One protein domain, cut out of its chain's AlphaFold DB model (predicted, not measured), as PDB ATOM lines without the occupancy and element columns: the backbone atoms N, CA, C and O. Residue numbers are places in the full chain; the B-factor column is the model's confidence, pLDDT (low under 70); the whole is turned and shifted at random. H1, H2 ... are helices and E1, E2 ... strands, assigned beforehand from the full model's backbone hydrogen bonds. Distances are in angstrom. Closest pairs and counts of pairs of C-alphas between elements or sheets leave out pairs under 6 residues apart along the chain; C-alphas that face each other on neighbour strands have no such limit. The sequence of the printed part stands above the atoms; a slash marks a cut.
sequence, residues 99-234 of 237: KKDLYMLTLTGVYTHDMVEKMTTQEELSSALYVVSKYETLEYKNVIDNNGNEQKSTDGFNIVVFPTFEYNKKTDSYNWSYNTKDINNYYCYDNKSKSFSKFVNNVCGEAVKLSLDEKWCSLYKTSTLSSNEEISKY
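What this domain is: This is residues 99 to 234 of the 237 residues of an uncharacterized protein of Clostridium sp. CAG:1000 (UniProt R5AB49). The model has two ends: a cluster of helices, in which H1 and H4 pack on the long H3, and a small, strongly twisted sheet of E1, E4 and E5 with no helix on it. From that sheet E1 runs on into E2, and the hairpin of E2 and E3 reaches back to the helical end, where E3 comes close to H1; the long links 137 to 157 and 201 to 213 also join the two ends. The printed part has 136 residues with six named helices and five named strands, in the order H1 H2 H3 E1 E2 E3 E4 E5 H4 H5 H6, and its class is mixed. The sheet's order is E1 - E4 - E5, antiparallel. The whole is only just compact, close to loose, with a radius of gyration of the C-alphas of 16.8 A and spans of 51 by 38 by 22 A.

How they stand to each other: Look first at E4, residues 186 to 190, the inner strand between the edge strands E1, residues 158 to 161, and E5, residues 195 to 200. N 160 and O 187 are 2.8 A apart, within hydrogen-bond range, and so are N 188 and O 197 at 2.8 A; E4 and E5 form a hairpin. Residues 141 to 142 pair antiparallel with 160 to 161 of E1. E1 runs on at 42 degrees into E2, residues 164 to 168, which forms a hairpin with E3, residues 173 to 177; there N 168 and O 173 are 2.8 A apart. The closest C-alphas of E3 and H1, residues 99 to 107, are those of Tyr 174 and Tyr 103, 6.2 A apart. H1 touches H3, residues 122 to 136, with residues 128 to 133 of H3 alone, closest at the C-alphas of Leu 105 and Leu 129, 6.3 A, at a steep tilt of 57 degrees, the same way. H4, residues 214 to 222, touches H3 about perpendicular at 76 degrees, its Tyr 220 closest to Val 131, C-alphas 5.9 A apart. H2, residues 113 to 117, is close to H1 but not clearly touching, and so to H4 are H5, residues 224 to 227, and H6, residues 231 to 234. In H1, H2 and H3 every O i to N i+4 pair is within hydrogen-bond range, in H4 3 of 5; H5 and H6 are too short for such a pair.

Where its parts are: Find C-alpha 122 at (178.032, 222.170, 211.905); from there H3 runs 21.0 A to C-alpha 136. E5 spans 16.0 A from C-alpha 195 at (152.908, 233.939, 193.638), and H4 14.3 A. H6 ends at C-alpha 234, (154.855, 232.019, 205.141).

The domain as a whole: The C-alphas farthest apart, those of Thr 120 and Thr 154, are 51.3 A apart. The printed part has no cut; the links H3 to E1 and E5 to H4 are long. Mean pLDDT of the printed part is 86.3, with residues 108 to 109 under 70.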
ATOM      1  N   LYS A  99     184.069 232.868 205.867       85.50
ATOM      2  CA  LYS A  99     183.770 234.307 205.738       85.50
ATOM      3  C   LYS A  99     182.399 234.550 205.102       85.50
ATOM      4  O   LYS A  99     181.668 235.425 205.543       85.50
ATOM      5  N   LYS A 100     182.038 233.763 204.086       89.12
ATOM      6  CA  LYS A 100     180.741 233.875 203.411       89.12
ATOM      7  C   LYS A 100     179.586 233.583 204.367       89.12
ATOM      8  O   LYS A 100     178.631 234.350 204.407       89.12
ATOM      9  N   ASP A 101     179.697 232.502 205.132       91.44
ATOM     10  CA  ASP A 101     178.639 232.036 206.028       91.44
ATOM     11  C   ASP A 101     178.439 232.989 207.202       91.44
ATOM     12  O   ASP A 101     177.306 233.326 207.534       91.44
ATOM     13  N   LEU A 102     179.535 233.495 207.777       86.31
ATOM     14  CA  LEU A 102     179.466 234.487 208.845       86.31
ATOM     15  C   LEU A 102     178.731 235.747 208.369       86.31
ATOM     16  O   LEU A 102     177.791 236.185 209.020       86.31
ATOM     17  N   TYR A 103     179.102 236.277 207.197       83.81
ATOM     18  CA  TYR A 103     178.422 237.435 206.613       83.81
ATOM     19  C   TYR A 103     176.955 237.140 206.293       83.81
ATOM     20  O   TYR A 103     176.107 238.000 206.511       83.81
ATOM     21  N   MET A 104     176.644 235.945 205.782       86.50
ATOM     22  CA  MET A 104     175.265 235.561 205.489       86.50
ATOM     23  C   MET A 104     174.416 235.584 206.760       86.50
ATOM     24  O   MET A 104     173.323 236.132 206.736       86.50
ATOM     25  N   LEU A 105     174.927 235.041 207.866       85.81
ATOM     26  CA  LEU A 105     174.201 234.964 209.131       85.81
ATOM     27  C   LEU A 105     173.998 236.321 209.805       85.81
ATOM     28  O   LEU A 105     172.922 236.562 210.350       85.81
ATOM     29  N   THR A 106     175.016 237.186 209.791       74.00
ATOM     30  CA  THR A 106     175.035 238.376 210.655       74.00
ATOM     31  C   THR A 106     174.604 239.663 209.956       74.00
ATOM     32  O   THR A 106     174.112 240.565 210.628       74.00
ATOM     33  N   LEU A 107     174.719 239.769 208.625       71.62
ATOM     34  CA  LEU A 107     174.318 240.986 207.898       71.62
ATOM     35  C   LEU A 107     172.811 241.245 207.922       71.62
ATOM     36  O   LEU A 107     172.383 242.393 207.833       71.62
ATOM     37  N   THR A 108     172.020 240.183 207.997       68.19
ATOM     38  CA  THR A 108     170.558 240.232 207.882       68.19
ATOM     39  C   THR A 108     169.876 240.501 209.221       68.19
ATOM     40  O   THR A 108     168.695 240.826 209.271       68.19
ATOM     41  N   GLY A 109     170.605 240.340 210.331       69.62
ATOM     42  CA  GLY A 109     170.046 240.407 211.682       69.62
ATOM     43  C   GLY A 109     169.152 239.217 212.052       69.62
ATOM     44  O   GLY A 109     168.614 239.192 213.160       69.62
ATOM     45  N   VAL A 110     169.012 238.214 211.174       82.44
ATOM     46  CA  VAL A 110     168.250 236.981 211.440       82.44
ATOM     47  C   VAL A 110     168.918 236.160 212.549       82.44
ATOM     48  O   VAL A 110     168.239 235.603 213.413       82.44
ATOM     49  N   TYR A 111     170.252 236.132 212.569       81.38
ATOM     50  CA  TYR A 111     171.041 235.629 213.690       81.38
ATOM     51  C   TYR A 111     171.987 236.724 214.177       81.38
ATOM     52  O   TYR A 111     172.687 237.360 213.390       81.38
ATOM     53  N   THR A 112     172.017 236.951 215.489       76.69
ATOM     54  CA  THR A 112     172.990 237.869 216.090       76.69
ATOM     55  C   THR A 112     174.356 237.198 216.206       76.69
ATOM     56  O   THR A 112     174.457 235.967 216.199       76.69
ATOM     57  N   HIS A 113     175.411 237.996 216.373       74.00
ATOM     58  CA  HIS A 113     176.752 237.473 216.642       74.00
ATOM     59  C   HIS A 113     176.761 236.514 217.847       74.00
ATOM     60  O   HIS A 113     177.251 235.397 217.714       74.00
ATOM     61  N   ASP A 114     176.106 236.868 218.957       70.19
ATOM     62  CA  ASP A 114     175.985 236.010 220.148       70.19
ATOM     63  C   ASP A 114     175.349 234.642 219.864       70.19
ATOM     64  O   ASP A 114     175.703 233.637 220.484       70.19
ATOM     65  N   MET A 115     174.365 234.588 218.961       80.56
ATOM     66  CA  MET A 115     173.693 233.335 218.604       80.56
ATOM     67  C   MET A 115     174.621 232.435 217.793       80.56
ATOM     68  O   MET A 115     174.665 231.234 218.041       80.56
ATOM     69  N   VAL A 116     175.388 233.019 216.869       83.25
ATOM     70  CA  VAL A 116     176.396 232.307 216.069       83.25
ATOM     71  C   VAL A 116     177.560 231.828 216.947       83.25
ATOM     72  O   VAL A 116     178.073 230.726 216.760       83.25
ATOM     73  N   GLU A 117     177.947 232.601 217.961       74.31
ATOM     74  CA  GLU A 117     178.996 232.213 218.912       74.31
ATOM     75  C   GLU A 117     178.602 231.021 219.784       74.31
ATOM     76  O   GLU A 117     179.443 230.175 220.088       74.31
ATOM     77  N   LYS A 118     177.324 230.915 220.155       80.44
ATOM     78  CA  LYS A 118     176.806 229.792 220.949       80.44
ATOM     79  C   LYS A 118     176.638 228.504 220.148       80.44
ATOM     80  O   LYS A 118     176.411 227.466 220.763       80.44
ATOM     81  N   MET A 119     176.761 228.548 218.820       87.00
ATOM     82  CA  MET A 119     176.707 227.340 218.000       87.00
ATOM     83  C   MET A 119     177.900 226.440 218.314       87.00
ATOM     84  O   MET A 119     179.051 226.880 218.401       87.00
ATOM     85  N   THR A 120     177.598 225.161 218.472       86.38
ATOM     86  CA  THR A 120     178.546 224.110 218.841       86.38
ATOM     87  C   THR A 120     178.751 223.107 217.714       86.38
ATOM     88  O   THR A 120     179.784 222.441 217.671       86.38
ATOM     89  N   THR A 121     177.804 223.006 216.774       90.88
ATOM     90  CA  THR A 121     177.837 221.993 215.711       90.88
ATOM     91  C   THR A 121     177.708 222.582 214.307       90.88
ATOM     92  O   THR A 121     177.138 223.650 214.084       90.88
ATOM     93  N   GLN A 122     178.201 221.830 213.319       93.06
ATOM     94  CA  GLN A 122     178.032 222.170 211.905       93.06
ATOM     95  C   GLN A 122     176.563 222.084 211.454       93.06
ATOM     96  O   GLN A 122     176.164 222.758 210.503       93.06
ATOM     97  N   GLU A 123     175.755 221.260 212.123       94.31
ATOM     98  CA  GLU A 123     174.328 221.116 211.841       94.31
ATOM     99  C   GLU A 123     173.541 222.365 212.253       94.31
ATOM    100  O   GLU A 123     172.714 222.845 211.474       94.31
ATOM    101  N   GLU A 124     173.845 222.941 213.420       92.69
ATOM    102  CA  GLU A 124     173.278 224.221 213.867       92.69
ATOM    103  C   GLU A 124     173.612 225.342 212.878       92.69
ATOM    104  O   GLU A 124     172.715 226.054 212.424       92.69
ATOM    105  N   LEU A 125     174.881 225.433 212.464       93.88
ATOM    106  CA  LEU A 125     175.330 226.398 211.460       93.88
ATOM    107  C   LEU A 125     174.596 226.224 210.126       93.88
ATOM    108  O   LEU A 125     174.091 227.189 209.555       93.88
ATOM    109  N   SER A 126     174.500 224.988 209.636       95.50
ATOM    110  CA  SER A 126     173.835 224.681 208.364       95.50
ATOM    111  C   SER A 126     172.336 224.982 208.418       95.50
ATOM    112  O   SER A 126     171.762 225.467 207.444       95.50
ATOM    113  N   SER A 127     171.703 224.729 209.564       95.69
ATOM    114  CA  SER A 127     170.296 225.045 209.804       95.69
ATOM    115  C   SER A 127     170.056 226.552 209.839       95.69
ATOM    116  O   SER A 127     169.111 227.033 209.215       95.69
ATOM    117  N   ALA A 128     170.936 227.309 210.494       93.94
ATOM    118  CA  ALA A 128     170.863 228.764 210.524       93.94
ATOM    119  C   ALA A 128     171.059 229.371 209.126       93.94
ATOM    120  O   ALA A 128     170.255 230.194 208.690       93.94
ATOM    121  N   LEU A 129     172.059 228.903 208.373       94.75
ATOM    122  CA  LEU A 129     172.291 229.330 206.988       94.75
ATOM    123  C   LEU A 129     171.096 229.016 206.087       94.75
ATOM    124  O   LEU A 129     170.713 229.840 205.260       94.75
ATOM    125  N   TYR A 130     170.482 227.845 206.269       94.69
ATOM    126  CA  TYR A 130     169.262 227.474 205.564       94.69
ATOM    127  C   TYR A 130     168.120 228.456 205.853       94.69
ATOM    128  O   TYR A 130     167.451 228.909 204.920       94.69
ATOM    129  N   VAL A 131     167.927 228.823 207.126       93.19
ATOM    130  CA  VAL A 131     166.906 229.794 207.532       93.19
ATOM    131  C   VAL A 131     167.142 231.141 206.854       93.19
ATOM    132  O   VAL A 131     166.240 231.639 206.177       93.19
ATOM    133  N   VAL A 132     168.353 231.694 206.972       92.81
ATOM    134  CA  VAL A 132     168.675 233.007 206.393       92.81
ATOM    135  C   VAL A 132     168.570 232.990 204.876       92.81
ATOM    136  O   VAL A 132     167.902 233.842 204.298       92.81
ATOM    137  N   SER A 133     169.179 231.999 204.220       91.19
ATOM    138  CA  SER A 133     169.189 231.920 202.761       91.19
ATOM    139  C   SER A 133     167.781 231.857 202.191       91.19
ATOM    140  O   SER A 133     167.526 232.503 201.183       91.19
ATOM    141  N   LYS A 134     166.877 231.077 202.791       90.50
ATOM    142  CA  LYS A 134     165.498 230.984 202.310       90.50
ATOM    143  C   LYS A 134     164.731 232.268 202.568       90.50
ATOM    144  O   LYS A 134     164.062 232.730 201.654       90.50
ATOM    145  N   TYR A 135     164.856 232.839 203.764       89.00
ATOM    146  CA  TYR A 135     164.155 234.063 204.141       89.00
ATOM    147  C   TYR A 135     164.508 235.234 203.217       89.00
ATOM    148  O   TYR A 135     163.631 235.804 202.578       89.00
ATOM    149  N   GLU A 136     165.799 235.514 203.057       87.50
ATOM    150  CA  GLU A 136     166.283 236.633 202.241       87.50
ATOM    151  C   GLU A 136     165.937 236.473 200.760       87.50
ATOM    152  O   GLU A 136     165.620 237.447 200.085       87.50
ATOM    153  N   THR A 137     165.916 235.241 200.236       85.38
ATOM    154  CA  THR A 137     165.500 235.017 198.840       85.38
ATOM    155  C   THR A 137     164.035 235.355 198.571       85.38
ATOM    156  O   THR A 137     163.645 235.373 197.408       85.38
ATOM    157  N   LEU A 138     163.226 235.629 199.600       83.75
ATOM    158  CA  LEU A 138     161.848 236.097 199.444       83.75
ATOM    159  C   LEU A 138     161.731 237.628 199.383       83.75
ATOM    160  O   LEU A 138     160.703 238.126 198.928       83.75
ATOM    161  N   GLU A 139     162.756 238.370 199.811       86.75
ATOM    162  CA  GLU A 139     162.755 239.836 199.910       86.75
ATOM    163  C   GLU A 139     162.950 240.476 198.528       86.75
ATOM    164  O   GLU A 139     164.044 240.913 198.168       86.75
ATOM    165  N   TYR A 140     161.903 240.505 197.704       90.25
ATOM    166  CA  TYR A 140     161.954 241.065 196.352       90.25
ATOM    167  C   TYR A 140     161.932 242.603 196.327       90.25
ATOM    168  O   TYR A 140     161.482 243.271 197.255       90.25
ATOM    169  N   LYS A 141     162.362 243.182 195.199       92.44
ATOM    170  CA  LYS A 141     162.182 244.609 194.881       92.44
ATOM    171  C   LYS A 141     161.468 244.794 193.554       92.44
ATOM    172  O   LYS A 141     161.787 244.098 192.594       92.44
ATOM    173  N   ASN A 142     160.559 245.768 193.492       92.56
ATOM    174  CA  ASN A 142     159.946 246.187 192.234       92.56
ATOM    175  C   ASN A 142     161.019 246.766 191.300       92.56
ATOM    176  O   ASN A 142     161.876 247.548 191.720       92.56
ATOM    177  N   VAL A 143     160.967 246.375 190.028       92.50
ATOM    178  CA  VAL A 143     161.750 247.005 188.966       92.50
ATOM    179  C   VAL A 143     161.106 248.343 188.638       92.50
ATOM    180  O   VAL A 143     159.889 248.436 188.493       92.50
ATOM    181  N   ILE A 144     161.932 249.378 188.541       91.81
ATOM    182  CA  ILE A 144     161.496 250.748 188.296       91.81
ATOM    183  C   ILE A 144     161.890 251.147 186.872       91.81
ATOM    184  O   ILE A 144     163.018 250.892 186.448       91.81
ATOM    185  N   ASP A 145     160.959 251.757 186.140       86.56
ATOM    186  CA  ASP A 145     161.185 252.283 184.796       86.56
ATOM    187  C   ASP A 145     162.002 253.593 184.810       86.56
ATOM    188  O   ASP A 145     162.305 254.173 185.855       86.56
ATOM    189  N   ASN A 146     162.349 254.101 183.624       85.38
ATOM    190  CA  ASN A 146     163.122 255.344 183.488       85.38
ATOM    191  C   ASN A 146     162.401 256.594 184.031       85.38
ATOM    192  O   ASN A 146     163.039 257.628 184.218       85.38
ATOM    193  N   ASN A 147     161.092 256.509 184.269       87.50
ATOM    194  CA  ASN A 147     160.264 257.589 184.793       87.50
ATOM    195  C   ASN A 147     160.031 257.461 186.308       87.50
ATOM    196  O   ASN A 147     159.344 258.302 186.885       87.50
ATOM    197  N   GLY A 148     160.588 256.435 186.958       86.94
ATOM    198  CA  GLY A 148     160.403 256.192 188.386       86.94
ATOM    199  C   GLY A 148     159.161 255.367 188.741       86.94
ATOM    200  O   GLY A 148     158.862 255.232 189.925       86.94
ATOM    201  N   ASN A 149     158.442 254.806 187.764       90.69
ATOM    202  CA  ASN A 149     157.248 253.995 188.013       90.69
ATOM    203  C   ASN A 149     157.582 252.506 188.123       90.69
ATOM    204  O   ASN A 149     158.498 252.012 187.467       90.69
ATOM    205  N   GLU A 150     156.794 251.766 188.901       92.06
ATOM    206  CA  GLU A 150     156.881 250.305 188.942       92.06
ATOM    207  C   GLU A 150     156.559 249.704 187.571       92.06
ATOM    208  O   GLU A 150     155.490 249.942 186.999       92.06
ATOM    209  N   GLN A 151     157.480 248.896 187.058       91.56
ATOM    210  CA  GLN A 151     157.296 248.206 185.797       91.56
ATOM    211  C   GLN A 151     156.267 247.084 185.952       91.56
ATOM    212  O   GLN A 151     156.264 246.338 186.935       91.56
ATOM    213  N   LYS A 152     155.410 246.940 184.939       90.88
ATOM    214  CA  LYS A 152     154.388 245.895 184.876       90.88
ATOM    215  C   LYS A 152     154.522 245.057 183.614       90.88
ATOM    216  O   LYS A 152     154.972 245.555 182.581       90.88
ATOM    217  N   SER A 153     154.127 243.791 183.699       88.44
ATOM    218  CA  SER A 153     153.919 242.950 182.524       88.44
ATOM    219  C   SER A 153     152.693 243.417 181.731       88.44
ATOM    220  O   SER A 153     151.879 244.206 182.218       88.44
ATOM    221  N   THR A 154     152.525 242.893 180.516       85.19
ATOM    222  CA  THR A 154     151.322 243.110 179.691       85.19
ATOM    223  C   THR A 154     150.035 242.685 180.393       85.19
ATOM    224  O   THR A 154     148.997 243.312 180.202       85.19
ATOM    225  N   ASP A 155     150.123 241.670 181.252       82.88
ATOM    226  CA  ASP A 155     148.998 241.122 182.014       82.88
ATOM    227  C   ASP A 155     148.741 241.894 183.323       82.88
ATOM    228  O   ASP A 155     147.852 241.551 184.101       82.88
ATOM    229  N   GLY A 156     149.515 242.957 183.579       87.06
ATOM    230  CA  GLY A 156     149.345 243.854 184.720       87.06
ATOM    231  C   GLY A 156     150.030 243.408 186.016       87.06
ATOM    232  O   GLY A 156     149.833 244.066 187.040       87.06
ATOM    233  N   PHE A 157     150.838 242.342 185.993       91.44
ATOM    234  CA  PHE A 157     151.637 241.909 187.147       91.44
ATOM    235  C   PHE A 157     152.837 242.824 187.363       91.44
ATOM    236  O   PHE A 157     153.421 243.315 186.399       91.44
ATOM    237  N   ASN A 158     153.245 243.015 188.616       93.56
ATOM    238  CA  ASN A 158     154.455 243.777 188.916       93.56
ATOM    239  C   ASN A 158     155.690 242.978 188.494       93.56
ATOM    240  O   ASN A 158     155.758 241.769 188.720       93.56
ATOM    241  N   ILE A 159     156.674 243.656 187.909       94.00
ATOM    242  CA  ILE A 159     157.975 243.064 187.614       94.00
ATOM    243  C   ILE A 159     158.894 243.286 188.812       94.00
ATOM    244  O   ILE A 159     159.074 244.415 189.268       94.00
ATOM    245  N   VAL A 160     159.481 242.207 189.318       94.50
ATOM    246  CA  VAL A 160     160.319 242.210 190.518       94.50
ATOM    247  C   VAL A 160     161.642 241.489 190.287       94.50
ATOM    248  O   VAL A 160     161.785 240.686 189.362       94.50
ATOM    249  N   VAL A 161     162.611 241.753 191.159       94.31
ATOM    250  CA  VAL A 161     163.894 241.046 191.230       94.31
ATOM    251  C   VAL A 161     164.103 240.534 192.645       94.31
ATOM    252  O   VAL A 161     163.929 241.277 193.613       94.31
ATOM    253  N   PHE A 162     164.503 239.271 192.750       91.69
ATOM    254  CA  PHE A 162     164.927 238.656 194.004       91.69
ATOM    255  C   PHE A 162     166.429 238.860 194.228       91.69
ATOM    256  O   PHE A 162     167.184 238.972 193.255       91.69
ATOM    257  N   PRO A 163     166.878 238.925 195.487       91.44
ATOM    258  CA  PRO A 163     168.258 239.233 195.790       91.44
ATOM    259  C   PRO A 163     169.168 238.014 195.611       91.44
ATOM    260  O   PRO A 163     168.773 236.862 195.800       91.44
ATOM    261  N   THR A 164     170.428 238.287 195.298       90.31
ATOM    262  CA  THR A 164     171.525 237.317 195.246       90.31
ATOM    263  C   THR A 164     172.595 237.694 196.260       90.31
ATOM    264  O   THR A 164     172.902 238.873 196.452       90.31
ATOM    265  N   PHE A 165     173.175 236.694 196.924       89.81
ATOM    266  CA  PHE A 165     174.262 236.910 197.877       89.81
ATOM    267  C   PHE A 165     175.619 236.805 197.182       89.81
ATOM    268  O   PHE A 165     176.069 235.712 196.821       89.81
ATOM    269  N   GLU A 166     176.274 237.947 196.991       88.44
ATOM    270  CA  GLU A 166     177.436 238.084 196.118       88.44
ATOM    271  C   GLU A 166     178.654 238.642 196.853       88.44
ATOM    272  O   GLU A 166     178.546 239.369 197.841       88.44
ATOM    273  N   TYR A 167     179.840 238.297 196.349       84.12
ATOM    274  CA  TYR A 167     181.102 238.823 196.851       84.12
ATOM    275  C   TYR A 167     181.463 240.135 196.153       84.12
ATOM    276  O   TYR A 167     181.646 240.189 194.933       84.12
ATOM    277  N   ASN A 168     181.648 241.188 196.939       78.75
ATOM    278  CA  ASN A 168     182.125 242.476 196.479       78.75
ATOM    279  C   ASN A 168     183.646 242.575 196.642       78.75
ATOM    280  O   ASN A 168     184.171 242.799 197.732       78.75
ATOM    281  N   LYS A 169     184.356 242.489 195.512       79.12
ATOM    282  CA  LYS A 169     185.822 242.610 195.450       79.12
ATOM    283  C   LYS A 169     186.359 243.960 195.936       79.12
ATOM    284  O   LYS A 169     187.495 244.016 196.385       79.12
ATOM    285  N   LYS A 170     185.592 245.052 195.817       72.62
ATOM    286  CA  LYS A 170     186.062 246.400 196.190       72.62
ATOM    287  C   LYS A 170     186.105 246.596 197.700       72.62
ATOM    288  O   LYS A 170     186.978 247.294 198.195       72.62
ATOM    289  N   THR A 171     185.143 246.013 198.408       70.44
ATOM    290  CA  THR A 171     185.004 246.122 199.866       70.44
ATOM    291  C   THR A 171     185.489 244.874 200.598       70.44
ATOM    292  O   THR A 171     185.428 244.843 201.822       70.44
ATOM    293  N   ASP A 172     185.938 243.855 199.857       73.44
ATOM    294  CA  ASP A 172     186.293 242.530 200.369       73.44
ATOM    295  C   ASP A 172     185.228 241.977 201.338       73.44
ATOM    296  O   ASP A 172     185.508 241.523 202.449       73.44
ATOM    297  N   SER A 173     183.964 242.042 200.924       75.62
ATOM    298  CA  SER A 173     182.820 241.641 201.744       75.62
ATOM    299  C   SER A 173     181.748 240.952 200.912       75.62
ATOM    300  O   SER A 173     181.682 241.136 199.700       75.62
ATOM    301  N   TYR A 174     180.897 240.157 201.556       80.44
ATOM    302  CA  TYR A 174     179.687 239.636 200.922       80.44
ATOM    303  C   TYR A 174     178.506 240.561 201.207       80.44
ATOM    304  O   TYR A 174     178.498 241.220 202.244       80.44
ATOM    305  N   ASN A 175     177.531 240.635 200.303       80.69
ATOM    306  CA  ASN A 175     176.277 241.347 200.550       80.69
ATOM    307  C   ASN A 175     175.138 240.790 199.684       80.69
ATOM    308  O   ASN A 175     175.380 240.199 198.630       80.69
ATOM    309  N   TRP A 176     173.899 241.026 200.108       82.69
ATOM    310  CA  TRP A 176     172.720 240.835 199.273       82.69
ATOM    311  C   TRP A 176     172.618 241.965 198.251       82.69
ATOM    312  O   TRP A 176     172.775 243.146 198.568       82.69
ATOM    313  N   SER A 177     172.378 241.599 197.000       87.19
ATOM    314  CA  SER A 177     172.333 242.529 195.880       87.19
ATOM    315  C   SER A 177     171.145 242.230 194.977       87.19
ATOM    316  O   SER A 177     170.683 241.098 194.902       87.19
ATOM    317  N   TYR A 178     170.643 243.258 194.297       88.62
ATOM    318  CA  TYR A 178     169.524 243.138 193.369       88.62
ATOM    319  C   TYR A 178     170.021 243.478 191.975       88.62
ATOM    320  O   TYR A 178     170.345 244.636 191.693       88.62
ATOM    321  N   ASN A 179     170.079 242.485 191.090       87.31
ATOM    322  CA  ASN A 179     170.447 242.724 189.703       87.31
ATOM    323  C   ASN A 179     169.234 243.211 188.903       87.31
ATOM    324  O   ASN A 179     168.583 242.454 188.189       87.31
ATOM    325  N   THR A 180     168.945 244.505 189.017       84.81
ATOM    326  CA  THR A 180     167.852 245.152 188.284       84.81
ATOM    327  C   THR A 180     168.205 245.498 186.841       84.81
ATOM    328  O   THR A 180     167.345 245.988 186.123       84.81
ATOM    329  N   LYS A 181     169.442 245.262 186.384       84.19
ATOM    330  CA  LYS A 181     169.877 245.620 185.020       84.19
ATOM    331  C   LYS A 181     169.705 244.490 184.012       84.19
ATOM    332  O   LYS A 181     169.627 244.754 182.818       84.19
ATOM    333  N   ASP A 182     169.685 243.251 184.482       86.94
ATOM    334  CA  ASP A 182     169.558 242.072 183.636       86.94
ATOM    335  C   ASP A 182     168.119 241.553 183.668       86.94
ATOM    336  O   ASP A 182     167.665 240.994 184.669       86.94
ATOM    337  N   ILE A 183     167.419 241.724 182.546       86.75
ATOM    338  CA  ILE A 183     166.028 241.293 182.363       86.75
ATOM    339  C   ILE A 183     165.843 239.789 182.594       86.75
ATOM    340  O   ILE A 183     164.768 239.356 182.998       86.75
ATOM    341  N   ASN A 184     166.896 238.981 182.422       88.19
ATOM    342  CA  ASN A 184     166.831 237.544 182.682       88.19
ATOM    343  C   ASN A 184     166.661 237.222 184.170       88.19
ATOM    344  O   ASN A 184     166.355 236.083 184.512       88.19
ATOM    345  N   ASN A 185     166.841 238.195 185.066       89.69
ATOM    346  CA  ASN A 185     166.631 238.039 186.505       89.69
ATOM    347  C   ASN A 185     165.259 238.529 186.967       89.69
ATOM    348  O   ASN A 185     164.976 238.498 188.163       89.69
ATOM    349  N   TYR A 186     164.402 238.949 186.039       93.88
ATOM    350  CA  TYR A 186     163.090 239.477 186.368       93.88
ATOM    351  C   TYR A 186     162.078 238.356 186.596       93.88
ATOM    352  O   TYR A 186     162.143 237.267 186.011       93.88
ATOM    353  N   TYR A 187     161.116 238.656 187.456       94.69
ATOM    354  CA  TYR A 187     159.988 237.803 187.780       94.69
ATOM    355  C   TYR A 187     158.708 238.627 187.735       94.69
ATOM    356  O   TYR A 187     158.710 239.802 188.089       94.69
ATOM    357  N   CYS A 188     157.613 238.010 187.317       94.44
ATOM    358  CA  CYS A 188     156.288 238.562 187.539       94.44
ATOM    359  C   CYS A 188     155.843 238.211 188.953       94.44
ATOM    360  O   CYS A 188     155.993 237.062 189.362       94.44
ATOM    361  N   TYR A 189     155.276 239.173 189.671       93.62
ATOM    362  CA  TYR A 189     154.731 238.977 191.006       93.62
ATOM    363  C   TYR A 189     153.248 239.334 191.056       93.62
ATOM    364  O   TYR A 189     152.830 240.417 190.634       93.62
ATOM    365  N   ASP A 190     152.460 238.421 191.617       90.00
ATOM    366  CA  ASP A 190     151.054 238.636 191.920       90.00
ATOM    367  C   ASP A 190     150.850 238.825 193.427       90.00
ATOM    368  O   ASP A 190     150.857 237.869 194.208       90.00
ATOM    369  N   ASN A 191     150.580 240.072 193.820       83.25
ATOM    370  CA  ASN A 191     150.249 240.449 195.195       83.25
ATOM    371  C   ASN A 191     149.040 239.676 195.760       83.25
ATOM    372  O   ASN A 191     148.988 239.425 196.963       83.25
ATOM    373  N   LYS A 192     148.046 239.324 194.927       83.94
ATOM    374  CA  LYS A 192     146.797 238.699 195.398       83.94
ATOM    375  C   LYS A 192     147.012 237.242 195.778       83.94
ATOM    376  O   LYS A 192     146.613 236.824 196.861       83.94
ATOM    377  N   SER A 193     147.630 236.472 194.886       83.06
ATOM    378  CA  SER A 193     147.913 235.052 195.116       83.06
ATOM    379  C   SER A 193     149.232 234.802 195.850       83.06
ATOM    380  O   SER A 193     149.502 233.659 196.221       83.06
ATOM    381  N   LYS A 194     150.037 235.854 196.075       84.38
ATOM    382  CA  LYS A 194     151.406 235.785 196.611       84.38
ATOM    383  C   LYS A 194     152.248 234.769 195.848       84.38
ATOM    384  O   LYS A 194     152.908 233.913 196.437       84.38
ATOM    385  N   SER A 195     152.175 234.832 194.527       89.38
ATOM    386  CA  SER A 195     152.908 233.939 193.638       89.38
ATOM    387  C   SER A 195     153.839 234.728 192.734       89.38
ATOM    388  O   SER A 195     153.650 235.924 192.506       89.38
ATOM    389  N   PHE A 196     154.875 234.055 192.257       91.81
ATOM    390  CA  PHE A 196     155.836 234.617 191.331       91.81
ATOM    391  C   PHE A 196     156.083 233.655 190.176       91.81
ATOM    392  O   PHE A 196     156.004 232.438 190.334       91.81
ATOM    393  N   SER A 197     156.408 234.190 189.008       93.75
ATOM    394  CA  SER A 197     156.828 233.397 187.858       93.75
ATOM    395  C   SER A 197     157.983 234.057 187.138       93.75
ATOM    396  O   SER A 197     158.208 235.262 187.260       93.75
ATOM    397  N   LYS A 198     158.769 233.269 186.404       93.56
ATOM    398  CA  LYS A 198     159.882 233.823 185.635       93.56
ATOM    399  C   LYS A 198     159.340 234.729 184.529       93.56
ATOM    400  O   LYS A 198     158.417 234.336 183.820       93.56
ATOM    401  N   PHE A 199     159.927 235.912 184.370       92.25
ATOM    402  CA  PHE A 199     159.616 236.800 183.257       92.25
ATOM    403  C   PHE A 199     160.581 236.518 182.102       92.25
ATOM    404  O   PHE A 199     161.788 236.713 182.238       92.25
ATOM    405  N   VAL A 200     160.063 236.015 180.980       87.50
ATOM    406  CA  VAL A 200     160.864 235.636 179.805       87.50
ATOM    407  C   VAL A 200     160.144 236.101 178.547       87.50
ATOM    408  O   VAL A 200     158.942 235.895 178.412       87.50
ATOM    409  N   ASN A 201     160.868 236.721 177.610       84.25
ATOM    410  CA  ASN A 201     160.316 237.203 176.335       84.25
ATOM    411  C   ASN A 201     159.060 238.085 176.490       84.25
ATOM    412  O   ASN A 201     158.122 237.975 175.707       84.25
ATOM    413  N   ASN A 202     159.046 238.961 177.498       81.19
ATOM    414  CA  ASN A 202     157.916 239.828 177.856       81.19
ATOM    415  C   ASN A 202     156.647 239.119 178.358       81.19
ATOM    416  O   ASN A 202     155.598 239.755 178.446       81.19
ATOM    417  N   VAL A 203     156.733 237.842 178.736       86.88
ATOM    418  CA  VAL A 203     155.599 237.055 179.236       86.88
ATOM    419  C   VAL A 203     155.924 236.467 180.610       86.88
ATOM    420  O   VAL A 203     157.073 236.128 180.912       86.88
ATOM    421  N   CYS A 204     154.903 236.357 181.455       90.69
ATOM    422  CA  CYS A 204     154.984 235.692 182.749       90.69
ATOM    423  C   CYS A 204     154.830 234.175 182.569       90.69
ATOM    424  O   CYS A 204     153.855 233.715 181.979       90.69
ATOM    425  N   GLY A 205     155.787 233.397 183.073       88.25
ATOM    426  CA  GLY A 205     155.718 231.935 183.059       88.25
ATOM    427  C   GLY A 205     154.719 231.360 184.071       88.25
ATOM    428  O   GLY A 205     153.893 232.072 184.643       88.25
ATOM    429  N   GLU A 206     154.844 230.060 184.341       89.06
ATOM    430  CA  GLU A 206     154.030 229.358 185.338       89.06
ATOM    431  C   GLU A 206     154.286 229.885 186.759       89.06
ATOM    432  O   GLU A 206     155.433 230.071 187.179       89.06
ATOM    433  N   ALA A 207     153.201 230.160 187.488       88.88
ATOM    434  CA  ALA A 207     153.243 230.774 188.807       88.88
ATOM    435  C   ALA A 207     153.542 229.758 189.913       88.88
ATOM    436  O   ALA A 207     152.892 228.722 190.033       88.88
ATOM    437  N   VAL A 208     154.481 230.119 190.780       87.25
ATOM    438  CA  VAL A 208     154.860 229.376 191.980       87.25
ATOM    439  C   VAL A 208     154.502 230.218 193.197       87.25
ATOM    440  O   VAL A 208     154.810 231.409 193.256       87.25
ATOM    441  N   LYS A 209     153.834 229.623 194.188       85.25
ATOM    442  CA  LYS A 209     153.527 230.325 195.440       85.25
ATOM    443  C   LYS A 209     154.804 230.635 196.215       85.25
ATOM    444  O   LYS A 209     155.695 229.800 196.339       85.25
ATOM    445  N   LEU A 210     154.844 231.824 196.799       82.44
ATOM    446  CA  LEU A 210     155.869 232.218 197.748       82.44
ATOM    447  C   LEU A 210     155.556 231.565 199.110       82.44
ATOM    448  O   LEU A 210     154.736 232.073 199.875       82.44
ATOM    449  N   SER A 211     156.160 230.410 199.396       82.25
ATOM    450  CA  SER A 211     155.975 229.679 200.659       82.25
ATOM    451  C   SER A 211     157.288 229.109 201.191       82.25
ATOM    452  O   SER A 211     158.175 228.758 200.411       82.25
ATOM    453  N   LEU A 212     157.385 228.979 202.514       87.38
ATOM    454  CA  LEU A 212     158.497 228.321 203.198       87.38
ATOM    455  C   LEU A 212     158.092 226.890 203.561       87.38
ATOM    456  O   LEU A 212     156.924 226.622 203.831       87.38
ATOM    457  N   ASP A 213     159.048 225.962 203.520       88.69
ATOM    458  CA  ASP A 213     158.770 224.557 203.817       88.69
ATOM    459  C   ASP A 213     158.705 224.271 205.323       88.69
ATOM    460  O   ASP A 213     159.160 225.056 206.158       88.69
ATOM    461  N   GLU A 214     158.145 223.113 205.683       89.44
ATOM    462  CA  GLU A 214     157.988 222.692 207.082       89.44
ATOM    463  C   GLU A 214     159.320 222.688 207.840       89.44
ATOM    464  O   GLU A 214     159.383 223.084 209.009       89.44
ATOM    465  N   LYS A 215     160.407 222.303 207.157       92.94
ATOM    466  CA  LYS A 215     161.755 222.335 207.722       92.94
ATOM    467  C   LYS A 215     162.111 223.756 208.148       92.94
ATOM    468  O   LYS A 215     162.456 223.962 209.310       92.94
ATOM    469  N   TRP A 216     161.982 224.738 207.259       93.50
ATOM    470  CA  TRP A 216     162.246 226.140 207.580       93.50
ATOM    471  C   TRP A 216     161.380 226.620 208.750       93.50
ATOM    472  O   TRP A 216     161.883 227.222 209.699       93.50
ATOM    473  N   CYS A 217     160.096 226.265 208.731       91.06
ATOM    474  CA  CYS A 217     159.110 226.658 209.735       91.06
ATOM    475  C   CYS A 217     159.350 226.069 211.130       91.06
ATOM    476  O   CYS A 217     158.924 226.642 212.136       91.06
ATOM    477  N   SER A 218     160.063 224.950 211.221       90.94
ATOM    478  CA  SER A 218     160.555 224.444 212.502       90.94
ATOM    479  C   SER A 218     161.806 225.194 212.979       90.94
ATOM    480  O   SER A 218     161.906 225.530 214.160       90.94
ATOM    481  N   LEU A 219     162.723 225.519 212.063       93.06
ATOM    482  CA  LEU A 219     164.054 226.038 212.380       93.06
ATOM    483  C   LEU A 219     164.076 227.534 212.717       93.06
ATOM    484  O   LEU A 219     164.796 227.932 213.636       93.06
ATOM    485  N   TYR A 220     163.274 228.368 212.042       90.69
ATOM    486  CA  TYR A 220     163.315 229.829 212.234       90.69
ATOM    487  C   TYR A 220     162.961 230.269 213.663       90.69
ATOM    488  O   TYR A 220     163.320 231.367 214.083       90.69
ATOM    489  N   LYS A 221     162.301 229.406 214.444       87.56
ATOM    490  CA  LYS A 221     161.972 229.650 215.858       87.56
ATOM    491  C   LYS A 221     163.209 229.849 216.735       87.56
ATOM    492  O   LYS A 221     163.105 230.423 217.811       87.56
ATOM    493  N   THR A 222     164.368 229.387 216.271       84.56
ATOM    494  CA  THR A 222     165.666 229.586 216.929       84.56
ATOM    495  C   THR A 222     166.363 230.884 216.515       84.56
ATOM    496  O   THR A 222     167.457 231.148 216.994       84.56
ATOM    497  N   SER A 223     165.759 231.678 215.627       86.44
ATOM    498  CA  SER A 223     166.293 232.939 215.103       86.44
ATOM    499  C   SER A 223     165.585 234.155 215.722       86.44
ATOM    500  O   SER A 223     164.571 234.020 216.421       86.44
ATOM    501  N   THR A 224     166.071 235.363 215.426       79.75
ATOM    502  CA  THR A 224     165.423 236.619 215.850       79.75
ATOM    503  C   THR A 224     164.035 236.814 215.225       79.75
ATOM    504  O   THR A 224     163.210 237.540 215.775       79.75
ATOM    505  N   LEU A 225     163.736 236.109 214.127       83.12
ATOM    506  CA  LEU A 225     162.463 236.164 213.400       83.12
ATOM    507  C   LEU A 225     161.294 235.515 214.153       83.12
ATOM    508  O   LEU A 225     160.137 235.706 213.785       83.12
ATOM    509  N   SER A 226     161.577 234.732 215.193       82.06
ATOM    510  CA  SER A 226     160.582 233.974 215.960       82.06
ATOM    511  C   SER A 226     159.469 234.831 216.575       82.06
ATOM    512  O   SER A 226     158.353 234.344 216.749       82.06
ATOM    513  N   SER A 227     159.750 236.102 216.865       72.75
ATOM    514  CA  SER A 227     158.798 237.070 217.422       72.75
ATOM    515  C   SER A 227     158.020 237.862 216.364       72.75
ATOM    516  O   SER A 227     157.112 238.612 216.716       72.75
ATOM    517  N   ASN A 228     158.344 237.709 215.077       78.88
ATOM    518  CA  ASN A 228     157.669 238.424 214.000       78.88
ATOM    519  C   ASN A 228     156.445 237.632 213.509       78.88
ATOM    520  O   ASN A 228     156.556 236.653 212.766       78.88
ATOM    521  N   GLU A 229     155.252 238.081 213.903       71.50
ATOM    522  CA  GLU A 229     153.986 237.441 213.529       71.50
ATOM    523  C   GLU A 229     153.760 237.387 212.010       71.50
ATOM    524  O   GLU A 229     153.117 236.456 211.514       71.50
ATOM    525  N   GLU A 230     154.307 238.333 211.243       76.62
ATOM    526  CA  GLU A 230     154.149 238.352 209.787       76.62
ATOM    527  C   GLU A 230     154.870 237.192 209.113       76.62
ATOM    528  O   GLU A 230     154.362 236.629 208.143       76.62
ATOM    529  N   ILE A 231     156.002 236.779 209.675       79.31
ATOM    530  CA  ILE A 231     156.825 235.693 209.146       79.31
ATOM    531  C   ILE A 231     156.101 234.352 209.259       79.31
ATOM    532  O   ILE A 231     156.174 233.524 208.351       79.31
ATOM    533  N   SER A 232     155.298 234.169 210.312       75.25
ATOM    534  CA  SER A 232     154.475 232.965 210.480       75.25
ATOM    535  C   SER A 232     153.479 232.740 209.329       75.25
ATOM    536  O   SER A 232     153.054 231.607 209.094       75.25
ATOM    537  N   LYS A 233     153.127 233.791 208.569       77.94
ATOM    538  CA  LYS A 233     152.221 233.699 207.411       77.94
ATOM    539  C   LYS A 233     152.832 232.885 206.266       77.94
ATOM    540  O   LYS A 233     152.077 232.288 205.508       77.94
ATOM    541  N   TYR A 234     154.161 232.824 206.156       78.81
ATOM    542  CA  TYR A 234     154.855 232.019 205.141       78.81
ATOM    543  C   TYR A 234     154.925 230.528 205.484       78.81
ATOM    544  O   TYR A 234     155.245 229.722 204.614       78.81
TER     545      TYR A 234